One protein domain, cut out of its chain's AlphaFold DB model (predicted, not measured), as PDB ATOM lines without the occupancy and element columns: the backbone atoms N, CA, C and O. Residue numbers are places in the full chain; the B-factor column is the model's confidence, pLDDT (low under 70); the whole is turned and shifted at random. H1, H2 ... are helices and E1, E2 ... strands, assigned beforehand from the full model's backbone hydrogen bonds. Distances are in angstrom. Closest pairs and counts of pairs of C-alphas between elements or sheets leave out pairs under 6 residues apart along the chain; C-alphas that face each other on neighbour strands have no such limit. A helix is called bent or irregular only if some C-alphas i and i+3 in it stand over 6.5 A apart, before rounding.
ATOM      1  N   ARG A  72     114.408  79.513  74.200       96.31
ATOM      2  CA  ARG A  72     115.756  79.695  73.639       96.31
ATOM      3  C   ARG A  72     116.169  81.168  73.618       96.31
ATOM      4  O   ARG A  72     117.227  81.498  74.143       96.31
ATOM      5  N   GLN A  73     115.335  82.057  73.070       97.19
ATOM      6  CA  GLN A  73     115.627  83.497  73.049       97.19
ATOM      7  C   GLN A  73     115.769  84.060  74.466       97.19
ATOM      8  O   GLN A  73     116.685  84.836  74.719       97.19
ATOM      9  N   ALA A  74     114.904  83.659  75.401       97.44
ATOM     10  CA  ALA A  74     115.010  84.087  76.793       97.44
ATOM     11  C   ALA A  74     116.312  83.589  77.446       97.44
ATOM     12  O   ALA A  74     117.021  84.378  78.071       97.44
ATOM     13  N   ALA A  75     116.658  82.312  77.262       96.81
ATOM     14  CA  ALA A  75     117.882  81.720  77.792       96.81
ATOM     15  C   ALA A  75     119.148  82.380  77.224       96.81
ATOM     16  O   ALA A  75     120.144  82.510  77.928       96.81
ATOM     17  N   ASP A  76     119.127  82.818  75.968       96.50
ATOM     18  CA  ASP A  76     120.303  83.377  75.302       96.50
ATOM     19  C   ASP A  76     120.461  84.879  75.458       96.50
ATOM     20  O   ASP A  76     121.565  85.356  75.735       96.50
ATOM     21  N   LEU A  77     119.371  85.617  75.261       97.31
ATOM     22  CA  LEU A  77     119.404  87.054  75.019       97.31
ATOM     23  C   LEU A  77     119.042  87.873  76.255       97.31
ATOM     24  O   LEU A  77     119.370  89.057  76.298       97.31
ATOM     25  N   LEU A  78     118.409  87.283  77.277       96.00
ATOM     26  CA  LEU A  78     117.930  88.055  78.424       96.00
ATOM     27  C   LEU A  78     119.076  88.698  79.212       96.00
ATOM     28  O   LEU A  78     119.074  89.912  79.396       96.00
ATOM     29  N   ALA A  79     120.076  87.926  79.647       94.50
ATOM     30  CA  ALA A  79     121.205  88.480  80.396       94.50
ATOM     31  C   ALA A  79     122.053  89.483  79.584       94.50
ATOM     32  O   ALA A  79     122.280  90.588  80.087       94.50
ATOM     33  N   PRO A  80     122.512  89.187  78.346       95.81
ATOM     34  CA  PRO A  80     123.255  90.175  77.567       95.81
ATOM     35  C   PRO A  80     122.390  91.383  77.199       95.81
ATOM     36  O   PRO A  80     122.909  92.494  77.157       95.81
ATOM     37  N   GLY A  81     121.080  91.209  77.005       96.06
ATOM     38  CA  GLY A  81     120.149  92.307  76.774       96.06
ATOM     39  C   GLY A  81     120.001  93.222  77.990       96.06
ATOM     40  O   GLY A  81     120.102  94.439  77.856       96.06
ATOM     41  N   LEU A  82     119.834  92.660  79.191       94.88
ATOM     42  CA  LEU A  82     119.794  93.434  80.439       94.88
ATOM     43  C   LEU A  82     121.082  94.240  80.632       94.88
ATOM     44  O   LEU A  82     121.034  95.414  81.005       94.88
ATOM     45  N   LEU A  83     122.227  93.621  80.336       95.31
ATOM     46  CA  LEU A  83     123.528  94.263  80.442       95.31
ATOM     47  C   LEU A  83     123.702  95.375  79.399       95.31
ATOM     48  O   LEU A  83     124.081  96.484  79.764       95.31
ATOM     49  N   ALA A  84     123.362  95.120  78.134       96.38
ATOM     50  CA  ALA A  84     123.398  96.115  77.062       96.38
ATOM     51  C   ALA A  84     122.497  97.317  77.373       96.38
ATOM     52  O   ALA A  84     122.931  98.465  77.286       96.38
ATOM     53  N   ARG A  85     121.267  97.060  77.830       95.06
ATOM     54  CA  ARG A  85     120.339  98.096  78.283       95.06
ATOM     55  C   ARG A  85     120.948  98.940  79.399       95.06
ATOM     56  O   ARG A  85     120.853 100.162  79.345       95.06
ATOM     57  N   ALA A  86     121.557  98.326  80.413       94.19
ATOM     58  CA  ALA A  86     122.206  99.062  81.499       94.19
ATOM     59  C   ALA A  86     123.397  99.898  80.993       94.19
ATOM     60  O   ALA A  86     123.512 101.069  81.352       94.19
ATOM     61  N   MET A  87     124.222  99.354  80.092       95.94
ATOM     62  CA  MET A  87     125.314 100.103  79.456       95.94
ATOM     63  C   MET A  87     124.791 101.355  78.737       95.94
ATOM     64  O   MET A  87     125.307 102.448  78.965       95.94
ATOM     65  N   ILE A  88     123.732 101.212  77.937       95.50
ATOM     66  CA  ILE A  88     123.171 102.297  77.119       95.50
ATOM     67  C   ILE A  88     122.374 103.302  77.956       95.50
ATOM     68  O   ILE A  88     122.440 104.496  77.713       95.50
ATOM     69  N   THR A  89     121.600 102.862  78.944       92.31
ATOM     70  CA  THR A  89     120.649 103.757  79.635       92.31
ATOM     71  C   THR A  89     121.165 104.314  80.957       92.31
ATOM     72  O   THR A  89     120.637 105.315  81.433       92.31
ATOM     73  N   GLN A  90     122.162 103.674  81.574       91.19
ATOM     74  CA  GLN A  90     122.602 104.005  82.935       91.19
ATOM     75  C   GLN A  90     124.083 104.361  83.005       91.19
ATOM     76  O   GLN A  90     124.443 105.257  83.761       91.19
ATOM     77  N   VAL A  91     124.933 103.675  82.237       94.25
ATOM     78  CA  VAL A  91     126.382 103.903  82.291       94.25
ATOM     79  C   VAL A  91     126.804 105.006  81.331       94.25
ATOM     80  O   VAL A  91     127.415 105.987  81.748       94.25
ATOM     81  N   ARG A  92     126.485 104.853  80.044       95.31
ATOM     82  CA  ARG A  92     126.926 105.779  78.999       95.31
ATOM     83  C   ARG A  92     125.855 105.915  77.916       95.31
ATOM     84  O   ARG A  92     125.889 105.174  76.934       95.31
ATOM     85  N   PRO A  93     124.893 106.833  78.089       96.06
ATOM     86  CA  PRO A  93     123.910 107.145  77.060       96.06
ATOM     87  C   PRO A  93     124.527 107.755  75.809       96.06
ATOM     88  O   PRO A  93     125.526 108.467  75.885       96.06
ATOM     89  N   PHE A  94     123.884 107.501  74.674       97.06
ATOM     90  CA  PHE A  94     124.186 108.135  73.397       97.06
ATOM     91  C   PHE A  94     122.897 108.703  72.786       97.06
ATOM     92  O   PHE A  94     121.787 108.270  73.112       97.06
ATOM     93  N   ALA A  95     123.042 109.690  71.912       96.12
ATOM     94  CA  ALA A  95     121.953 110.312  71.177       96.12
ATOM     95  C   ALA A  95     121.808 109.704  69.776       96.12
ATOM     96  O   ALA A  95     122.778 109.285  69.146       96.12
ATOM     97  N   ARG A  96     120.582 109.708  69.247       97.25
ATOM     98  CA  ARG A  96     120.309 109.283  67.869       97.25
ATOM     99  C   ARG A  96     121.214 110.038  66.882       97.25
ATOM    100  O   ARG A  96     121.317 111.258  66.951       97.25
ATOM    101  N   GLY A  97     121.818 109.307  65.950       97.31
ATOM    102  CA  GLY A  97     122.742 109.820  64.938       97.31
ATOM    103  C   GLY A  97     124.217 109.801  65.343       97.31
ATOM    104  O   GLY A  97     125.057 109.932  64.460       97.31
ATOM    105  N   GLN A  98     124.546 109.606  66.627       98.31
ATOM    106  CA  GLN A  98     125.942 109.521  67.067       98.31
ATOM    107  C   GLN A  98     126.639 108.259  66.555       98.31
ATOM    108  O   GLN A  98     126.017 107.202  66.400       98.31
ATOM    109  N   HIS A  99     127.945 108.382  66.330       98.62
ATOM    110  CA  HIS A  99     128.830 107.280  65.990       98.62
ATOM    111  C   HIS A  99     129.207 106.495  67.247       98.62
ATOM    112  O   HIS A  99     129.629 107.064  68.255       98.62
ATOM    113  N   VAL A 100     129.066 105.173  67.190       98.62
ATOM    114  CA  VAL A 100     129.273 104.289  68.336       98.62
ATOM    115  C   VAL A 100     130.199 103.137  67.968       98.62
ATOM    116  O   VAL A 100     129.901 102.367  67.053       98.62
ATOM    117  N   ALA A 101     131.283 102.979  68.724       98.38
ATOM    118  CA  ALA A 101     132.160 101.812  68.660       98.38
ATOM    119  C   ALA A 101     131.844 100.832  69.801       98.38
ATOM    120  O   ALA A 101     131.532 101.238  70.925       98.38
ATOM    121  N   VAL A 102     131.940  99.527  69.532       98.19
ATOM    122  CA  VAL A 102     131.658  98.467  70.516       98.19
ATOM    123  C   VAL A 102     132.858  97.526  70.642       98.19
ATOM    124  O   VAL A 102     133.010  96.560  69.893       98.19
ATOM    125  N   GLU A 103     133.688  97.767  71.652       97.12
ATOM    126  CA  GLU A 103     134.942  97.051  71.912       97.12
ATOM    127  C   GLU A 103     134.766  96.015  73.030       97.12
ATOM    128  O   GLU A 103     135.372  96.071  74.104       97.12
ATOM    129  N   LEU A 104     133.879  95.050  72.789       97.06
ATOM    130  CA  LEU A 104     133.573  93.982  73.739       97.06
ATOM    131  C   LEU A 104     134.177  92.645  73.295       97.06
ATOM    132  O   LEU A 104     134.058  92.232  72.137       97.06
ATOM    133  N   VAL A 105     134.792  91.941  74.254       96.00
ATOM    134  CA  VAL A 105     135.415  90.623  74.035       96.00
ATOM    135  C   VAL A 105     134.358  89.538  73.833       96.00
ATOM    136  O   VAL A 105     134.493  88.690  72.954       96.00
ATOM    137  N   ASN A 106     133.291  89.558  74.639       94.12
ATOM    138  CA  ASN A 106     132.197  88.602  74.506       94.12
ATOM    139  C   ASN A 106     131.419  88.888  73.212       94.12
ATOM    140  O   ASN A 106     130.783  89.936  73.084       94.12
ATOM    141  N   SER A 107     131.462  87.950  72.267       93.38
ATOM    142  CA  SER A 107     130.872  88.115  70.936       93.38
ATOM    143  C   SER A 107     129.352  88.262  70.969       93.38
ATOM    144  O   SER A 107     128.821  89.087  70.230       93.38
ATOM    145  N   THR A 108     128.644  87.507  71.812       94.94
ATOM    146  CA  THR A 108     127.187  87.633  71.965       94.94
ATOM    147  C   THR A 108     126.822  89.012  72.493       94.94
ATOM    148  O   THR A 108     125.995  89.699  71.905       94.94
ATOM    149  N   LEU A 109     127.476  89.461  73.564       96.44
ATOM    150  CA  LEU A 109     127.212  90.774  74.139       96.44
ATOM    151  C   LEU A 109     127.548  91.895  73.150       96.44
ATOM    152  O   LEU A 109     126.764  92.826  73.016       96.44
ATOM    153  N   ARG A 110     128.671  91.793  72.429       97.56
ATOM    154  CA  ARG A 110     129.038  92.757  71.382       97.56
ATOM    155  C   ARG A 110     127.948  92.871  70.320       97.56
ATOM    156  O   ARG A 110     127.565  93.985  69.974       97.56
ATOM    157  N   GLN A 111     127.439  91.739  69.832       97.81
ATOM    158  CA  GLN A 111     126.349  91.705  68.854       97.81
ATOM    159  C   GLN A 111     125.069  92.332  69.420       97.81
ATOM    160  O   GLN A 111     124.487  93.194  68.773       97.81
ATOM    161  N   VAL A 112     124.677  91.972  70.647       98.19
ATOM    162  CA  VAL A 112     123.480  92.523  71.305       98.19
ATOM    163  C   VAL A 112     123.586  94.037  71.497       98.19
ATOM    164  O   VAL A 112     122.651  94.752  71.149       98.19
ATOM    165  N   VAL A 113     124.716  94.547  72.000       98.12
ATOM    166  CA  VAL A 113     124.939  95.996  72.162       98.12
ATOM    167  C   VAL A 113     124.881  96.700  70.807       98.12
ATOM    168  O   VAL A 113     124.196  97.710  70.682       98.12
ATOM    169  N   SER A 114     125.538  96.145  69.787       98.31
ATOM    170  CA  SER A 114     125.565  96.733  68.442       98.31
ATOM    171  C   SER A 114     124.166  96.810  67.824       98.31
ATOM    172  O   SER A 114     123.752  97.863  67.343       98.31
ATOM    173  N   ALA A 115     123.408  95.715  67.895       98.19
ATOM    174  CA  ALA A 115     122.044  95.644  67.389       98.19
ATOM    175  C   ALA A 115     121.114  96.629  68.114       98.19
ATOM    176  O   ALA A 115     120.321  97.335  67.488       98.19
ATOM    177  N   TRP A 116     121.266  96.752  69.435       97.56
ATOM    178  CA  TRP A 116     120.491  97.708  70.217       97.56
ATOM    179  C   TRP A 116     120.824  99.155  69.838       97.56
ATOM    180  O   TRP A 116     119.913  99.948  69.596       97.56
ATOM    181  N   VAL A 117     122.109  99.494  69.713       98.19
ATOM    182  CA  VAL A 117     122.563 100.817  69.257       98.19
ATOM    183  C   VAL A 117     121.940 101.172  67.906       98.19
ATOM    184  O   VAL A 117     121.337 102.239  67.776       98.19
ATOM    185  N   ALA A 118     122.007 100.261  66.932       97.94
ATOM    186  CA  ALA A 118     121.408 100.460  65.615       97.94
ATOM    187  C   ALA A 118     119.885 100.676  65.702       97.94
ATOM    188  O   ALA A 118     119.355 101.607  65.095       97.94
ATOM    189  N   SER A 119     119.178  99.888  66.524       97.56
ATOM    190  CA  SER A 119     117.722 100.023  66.706       97.56
ATOM    191  C   SER A 119     117.295 101.369  67.306       97.56
ATOM    192  O   SER A 119     116.224 101.885  66.989       97.56
ATOM    193  N   LEU A 120     118.151 101.974  68.132       97.12
ATOM    194  CA  LEU A 120     117.935 103.298  68.722       97.12
ATOM    195  C   LEU A 120     118.416 104.435  67.799       97.12
ATOM    196  O   LEU A 120     118.199 105.615  68.081       97.12
ATOM    197  N   GLY A 121     119.002 104.088  66.651       97.75
ATOM    198  CA  GLY A 121     119.448 105.010  65.615       97.75
ATOM    199  C   GLY A 121     120.846 105.570  65.817       97.75
ATOM    200  O   GLY A 121     121.107 106.674  65.347       97.75
ATOM    201  N   GLY A 122     121.716 104.861  66.532       98.12
ATOM    202  CA  GLY A 122     123.155 105.110  66.485       98.12
ATOM    203  C   GLY A 122     123.770 104.533  65.212       98.12
ATOM    204  O   GLY A 122     123.247 103.575  64.637       98.12
ATOM    205  N   THR A 123     124.888 105.107  64.788       98.25
ATOM    206  CA  THR A 123     125.669 104.634  63.642       98.25
ATOM    207  C   THR A 123     126.853 103.835  64.163       98.25
ATOM    208  O   THR A 123     127.691 104.370  64.881       98.25
ATOM    209  N   LEU A 124     126.934 102.551  63.821       98.25
ATOM    210  CA  LEU A 124     128.062 101.721  64.242       98.25
ATOM    211  C   LEU A 124     129.313 102.068  63.435       98.25
ATOM    212  O   LEU A 124     129.266 102.091  62.204       98.25
ATOM    213  N   VAL A 125     130.425 102.282  64.131       98.31
ATOM    214  CA  VAL A 125     131.748 102.497  63.533       98.31
ATOM    215  C   VAL A 125     132.735 101.454  64.047       98.31
ATOM    216  O   VAL A 125     132.629 100.969  65.174       98.31
ATOM    217  N   THR A 126     133.681 101.075  63.189       95.44
ATOM    218  CA  THR A 126     134.690 100.056  63.516       95.44
ATOM    219  C   THR A 126     135.849 100.641  64.315       95.44
ATOM    220  O   THR A 126     136.351  99.978  65.218       95.44
ATOM    221  N   ASP A 127     136.281 101.858  63.975       95.44
ATOM    222  CA  ASP A 127     137.380 102.544  64.651       95.44
ATOM    223  C   ASP A 127     136.834 103.389  65.808       95.44
ATOM    224  O   ASP A 127     135.942 104.219  65.624       95.44
ATOM    225  N   ALA A 128     137.372 103.185  67.010       95.19
ATOM    226  CA  ALA A 128     137.030 103.992  68.175       95.19
ATOM    227  C   ALA A 128     137.439 105.466  68.019       95.19
ATOM    228  O   ALA A 128     136.837 106.325  68.659       95.19
ATOM    229  N   GLY A 129     138.420 105.774  67.163       96.25
ATOM    230  CA  GLY A 129     138.812 107.143  66.823       96.25
ATOM    231  C   GLY A 129     137.728 107.932  66.084       96.25
ATOM    232  O   GLY A 129     137.722 109.158  66.166       96.25
ATOM    233  N   ASP A 130     136.786 107.242  65.435       96.12
ATOM    234  CA  ASP A 130     135.663 107.841  64.699       96.12
ATOM    235  C   ASP A 130     134.358 107.883  65.518       96.12
ATOM    236  O   ASP A 130     133.307 108.277  64.998       96.12
ATOM    237  N   ALA A 131     134.394 107.438  66.781       97.75
ATOM    238  CA  ALA A 131     133.221 107.282  67.632       97.75
ATOM    239  C   ALA A 131     133.017 108.462  68.595       97.75
ATOM    240  O   ALA A 131     133.941 108.901  69.276       97.75
ATOM    241  N   ASP A 132     131.764 108.892  68.748       98.19
ATOM    242  CA  ASP A 132     131.345 109.781  69.837       98.19
ATOM    243  C   ASP A 132     131.255 109.019  71.169       98.19
ATOM    244  O   ASP A 132     131.492 109.565  72.249       98.19
ATOM    245  N   VAL A 133     130.870 107.741  71.094       97.88
ATOM    246  CA  VAL A 133     130.667 106.855  72.240       97.88
ATOM    247  C   VAL A 133     131.344 105.517  71.982       97.88
ATOM    248  O   VAL A 133     131.067 104.837  71.001       97.88
ATOM    249  N   VAL A 134     132.193 105.093  72.913       98.12
ATOM    250  CA  VAL A 134     132.785 103.750  72.904       98.12
ATOM    251  C   VAL A 134     132.170 102.932  74.032       98.12
ATOM    252  O   VAL A 134     132.206 103.367  75.181       98.12
ATOM    253  N   TYR A 135     131.617 101.760  73.728       98.31
ATOM    254  CA  TYR A 135     131.212 100.773  74.730       98.31
ATOM    255  C   TYR A 135     132.314  99.737  74.910       98.31
ATOM    256  O   TYR A 135     132.531  98.900  74.031       98.31
ATOM    257  N   GLY A 136     132.985  99.777  76.060       97.56
ATOM    258  CA  GLY A 136     134.099  98.885  76.369       97.56
ATOM    259  C   GLY A 136     133.875  98.009  77.600       97.56
ATOM    260  O   GLY A 136     132.835  98.019  78.266       97.56
ATOM    261  N   GLU A 137     134.914  97.253  77.943       97.12
ATOM    262  CA  GLU A 137     134.924  96.337  79.086       97.12
ATOM    263  C   GLU A 137     134.712  97.051  80.436       97.12
ATOM    264  O   GLU A 137     134.129  96.483  81.361       97.12
ATOM    265  N   GLN A 138     135.129  98.315  80.556       95.44
ATOM    266  CA  GLN A 138     134.853  99.126  81.742       95.44
ATOM    267  C   GLN A 138     133.355  99.419  81.892       95.44
ATOM    268  O   GLN A 138     132.807  99.220  82.978       95.44
ATOM    269  N   ASP A 139     132.676  99.823  80.813       96.19
ATOM    270  CA  ASP A 139     131.234 100.088  80.840       96.19
ATOM    271  C   ASP A 139     130.454  98.813  81.164       96.19
ATOM    272  O   ASP A 139     129.512  98.837  81.955       96.19
ATOM    273  N   ARG A 140     130.906  97.669  80.632       96.00
ATOM    274  CA  ARG A 140     130.347  96.352  80.952       96.00
ATOM    275  C   ARG A 140     130.426  96.046  82.449       96.00
ATOM    276  O   ARG A 140     129.459  95.551  83.026       96.00
ATOM    277  N   ARG A 141     131.571  96.309  83.087       95.12
ATOM    278  CA  ARG A 141     131.763  96.073  84.530       95.12
ATOM    279  C   ARG A 141     130.862  96.971  85.371       95.12
ATOM    280  O   ARG A 141     130.225  96.470  86.293       95.12
ATOM    281  N   LEU A 142     130.767  98.256  85.031       94.12
ATOM    282  CA  LEU A 142     129.877  99.201  85.715       94.12
ATOM    283  C   LEU A 142     128.405  98.795  85.562       94.12
ATOM    284  O   LEU A 142     127.671  98.744  86.546       94.12
ATOM    285  N   ALA A 143     127.994  98.408  84.354       92.62
ATOM    286  CA  ALA A 143     126.632  97.961  84.082       92.62
ATOM    287  C   ALA A 143     126.264  96.684  84.856       92.62
ATOM    288  O   ALA A 143     125.133  96.555  85.315       92.62
ATOM    289  N   ALA A 144     127.205  95.752  85.044       89.94
ATOM    290  CA  ALA A 144     126.970  94.537  85.825       89.94
ATOM    291  C   ALA A 144     126.718  94.833  87.315       89.94
ATOM    292  O   ALA A 144     125.870  94.190  87.939       89.94
ATOM    293  N   VAL A 145     127.418  95.824  87.875       85.81
ATOM    294  CA  VAL A 145     127.177  96.310  89.242       85.81
ATOM    295  C   VAL A 145     125.783  96.933  89.331       85.81
ATOM    296  O   VAL A 145     124.970  96.507  90.150       85.81
ATOM    297  N   GLU A 146     125.451  97.857  88.426       79.25
ATOM    298  CA  GLU A 146     124.135  98.511  88.388       79.25
ATOM    299  C   GLU A 146     122.967  97.525  88.227       79.25
ATOM    300  O   GLU A 146     121.939  97.660  88.898       79.25
ATOM    301  N   ALA A 147     123.136  96.499  87.386       74.75
ATOM    302  CA  ALA A 147     122.136  95.457  87.171       74.75
ATOM    303  C   ALA A 147     121.907  94.580  88.417       74.75
ATOM    304  O   ALA A 147     120.801  94.075  88.609       74.75
ATOM    305  N   SER A 148     122.917  94.429  89.279       70.94
ATOM    306  CA  SER A 148     122.857  93.570  90.471       70.94
ATOM    307  C   SER A 148     122.164  94.233  91.670       70.94
ATOM    308  O   SER A 148     121.591  93.542  92.507       70.94
ATOM    309  N   HIS A 149     122.179  95.566  91.776       57.59
ATOM    310  CA  HIS A 149     121.750  96.273  92.993       57.59
ATOM    311  C   HIS A 149     120.241  96.530  93.133       57.59
ATOM    312  O   HIS A 149     119.815  97.062  94.157       57.59
ATOM    313  N   ARG A 150     119.403  96.208  92.139       57.88
ATOM    314  CA  ARG A 150     117.995  96.660  92.129       57.88
ATOM    315  C   ARG A 150     117.002  95.504  92.056       57.88
ATOM    316  O   ARG A 150     116.288  95.337  91.064       57.88
ATOM    317  N   GLN A 151     116.930  94.750  93.152       52.59
ATOM    318  CA  GLN A 151     115.860  93.792  93.431       52.59
ATOM    319  C   GLN A 151     114.519  94.554  93.377       52.59
ATOM    320  O   GLN A 151     114.282  95.464  94.165       52.59
ATOM    321  N   GLY A 152     113.724  94.310  92.330       59.53
ATOM    322  CA  GLY A 152     112.474  95.032  92.036       59.53
ATOM    323  C   GLY A 152     112.430  95.788  90.700       59.53
ATOM    324  O   GLY A 152     111.345  96.017  90.175       59.53
ATOM    325  N   ARG A 153     113.573  96.123  90.079       69.31
ATOM    326  CA  ARG A 153     113.598  96.715  88.719       69.31
ATOM    327  C   ARG A 153     113.958  95.749  87.606       69.31
ATOM    328  O   ARG A 153     113.767  96.080  86.438       69.31
ATOM    329  N   ILE A 154     114.441  94.562  87.954       80.44
ATOM    330  CA  ILE A 154     114.851  93.571  86.962       80.44
ATOM    331  C   ILE A 154     113.685  93.124  86.069       80.44
ATOM    332  O   ILE A 154     113.891  92.956  84.876       80.44
ATOM    333  N   GLN A 155     112.452  93.061  86.591       82.81
ATOM    334  CA  GLN A 155     111.253  92.763  85.788       82.81
ATOM    335  C   GLN A 155     110.956  93.858  84.752       82.81
ATOM    336  O   GLN A 155     110.665  93.571  83.591       82.81
ATOM    337  N   GLN A 156     111.069  95.130  85.150       84.44
ATOM    338  CA  GLN A 156     110.876  96.259  84.236       84.44
ATOM    339  C   GLN A 156     111.969  96.278  83.160       84.44
ATOM    340  O   GLN A 156     111.670  96.409  81.977       84.44
ATOM    341  N   ALA A 157     113.228  96.088  83.557       89.88
ATOM    342  CA  ALA A 157     114.340  96.009  82.617       89.88
ATOM    343  C   ALA A 157     114.181  94.817  81.656       89.88
ATOM    344  O   ALA A 157     114.390  94.967  80.455       89.88
ATOM    345  N   ALA A 158     113.747  93.659  82.161       92.88
ATOM    346  CA  ALA A 158     113.459  92.483  81.348       92.88
ATOM    347  C   ALA A 158     112.321  92.745  80.356       92.88
ATOM    348  O   ALA A 158     112.397  92.298  79.217       92.88
ATOM    349  N   THR A 159     111.307  93.525  80.744       93.38
ATOM    350  CA  THR A 159     110.217  93.918  79.840       93.38
ATOM    351  C   THR A 159     110.744  94.653  78.607       93.38
ATOM    352  O   THR A 159     110.341  94.325  77.495       93.38
ATOM    353  N   GLU A 160     111.675  95.595  78.771       94.38
ATOM    354  CA  GLU A 160     112.292  96.302  77.638       94.38
ATOM    355  C   GLU A 160     113.130  95.359  76.757       94.38
ATOM    356  O   GLU A 160     113.059  95.431  75.530       94.38
ATOM    357  N   VAL A 161     113.860  94.412  77.360       96.81
ATOM    358  CA  VAL A 161     114.613  93.383  76.617       96.81
ATOM    359  C   VAL A 161     113.675  92.482  75.812       96.81
ATOM    360  O   VAL A 161     113.910  92.249  74.628       96.81
ATOM    361  N   PHE A 162     112.578  92.014  76.405       97.50
ATOM    362  CA  PHE A 162     111.587  91.201  75.700       97.50
ATOM    363  C   PHE A 162     110.873  91.979  74.593       97.50
ATOM    364  O   PHE A 162     110.550  91.405  73.553       97.50
ATOM    365  N   GLN A 163     110.648  93.282  74.774       96.81
ATOM    366  CA  GLN A 163     110.121  94.137  73.711       96.81
ATOM    367  C   GLN A 163     111.095  94.242  72.535       96.81
ATOM    368  O   GLN A 163     110.644  94.131  71.397       96.81
ATOM    369  N   ALA A 164     112.396  94.390  72.796       97.38
ATOM    370  CA  ALA A 164     113.422  94.394  71.755       97.38
ATOM    371  C   ALA A 164     113.502  93.043  71.021       97.38
ATOM    372  O   ALA A 164     113.495  93.025  69.793       97.38
ATOM    373  N   ILE A 165     113.461  91.917  71.751       97.62
ATOM    374  CA  ILE A 165     113.380  90.567  71.157       97.62
ATOM    375  C   ILE A 165     112.162  90.466  70.232       97.62
ATOM    376  O   ILE A 165     112.284  90.064  69.081       97.62
ATOM    377  N   ARG A 166     110.979  90.871  70.705       96.44
ATOM    378  CA  ARG A 166     109.736  90.811  69.921       96.44
ATOM    379  C   ARG A 166     109.762  91.707  68.683       96.44
ATOM    380  O   ARG A 166     109.095  91.400  67.702       96.44
ATOM    381  N   ALA A 167     110.469  92.828  68.754       96.94
ATOM    382  CA  ALA A 167     110.632  93.749  67.638       96.94
ATOM    383  C   ALA A 167     111.674  93.268  66.609       96.94
ATOM    384  O   ALA A 167     111.934  93.991  65.652       96.94
ATOM    385  N   GLY A 168     112.270  92.086  66.804       97.25
ATOM    386  CA  GLY A 168     113.278  91.521  65.909       97.25
ATOM    387  C   GLY A 168     114.644  92.197  66.015       97.25
ATOM    388  O   GLY A 168     115.507  91.990  65.169       97.25
TER     389      GLY A 168
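Overview. This is residues 72 to 168 of the 185 residues of an uncharacterized protein of Cryobacterium mesophilum (UniProt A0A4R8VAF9). The kinked helix H1 is the core, and H2, H3 and H4 pack round it, each crossing it at a wide angle. A small parallel sheet, E1 beside E2, lies at the end away from H4; H2 packs on it, mainly on E1, and residues 123 to 124 of a long loop pair with E1. The printed part has 97 residues, mostly helix, in the order H1 E1 H2 E2 H3 H4. It is compact, with a radius of gyration of the C-alphas of 12.7 A and spans of 38 by 27 by 23 A.

Along the chain. H1, residues 72 to 91, starts at C-alpha (115.756, 79.695, 73.639) and is 27.8 A long; it is irregular, with C-alphas 76 and 79 7.3 A apart, and has a kink of 38 degrees near residue 79. E1 is residues 99 to 103, H2 107 to 119 over 18.2 A, E2 133 to 136, and H3 137 to 148 over 16.8 A. H4, residues 154 to 166, is 18.0 A long and ends at C-alpha (109.736, 90.811, 69.921).

Arrangement. H1 is the hub. Its residues 77 to 85 touch H2 at a steep tilt of 64 degrees, the closest C-alphas being Ala 84 and Val 113, 5.1 A. Its residues 82 to 91 touch H3, about perpendicular at 76 degrees, closest at C-alphas Ala 86 and Ala 143, 5.2 A. H4 touches H1 at a steep tilt of 66 degrees, opposite ways, closest at C-alphas Gly 81 and Val 161, 5.6 A. H2 and H3 are apart. E1 and E2 are parallel at 10 degrees, with N 101 and O 133 within hydrogen-bond range at 2.9 A; with H2 between, they form a strand-helix-strand unit with a left-handed crossover. Every O i to N i+4 pair is within range in H2, H3 and H4, and 13 of 16 in H1.

Size, cuts and confidence. The C-alphas of Gly 129 and Gly 152 are the farthest apart, 38.4 A. The printed part has no cut. The link from H2 to E2 is long, 13 residues. Residues 148 to 153 stand free, and pLDDT is under 70 at residues 149 to 153.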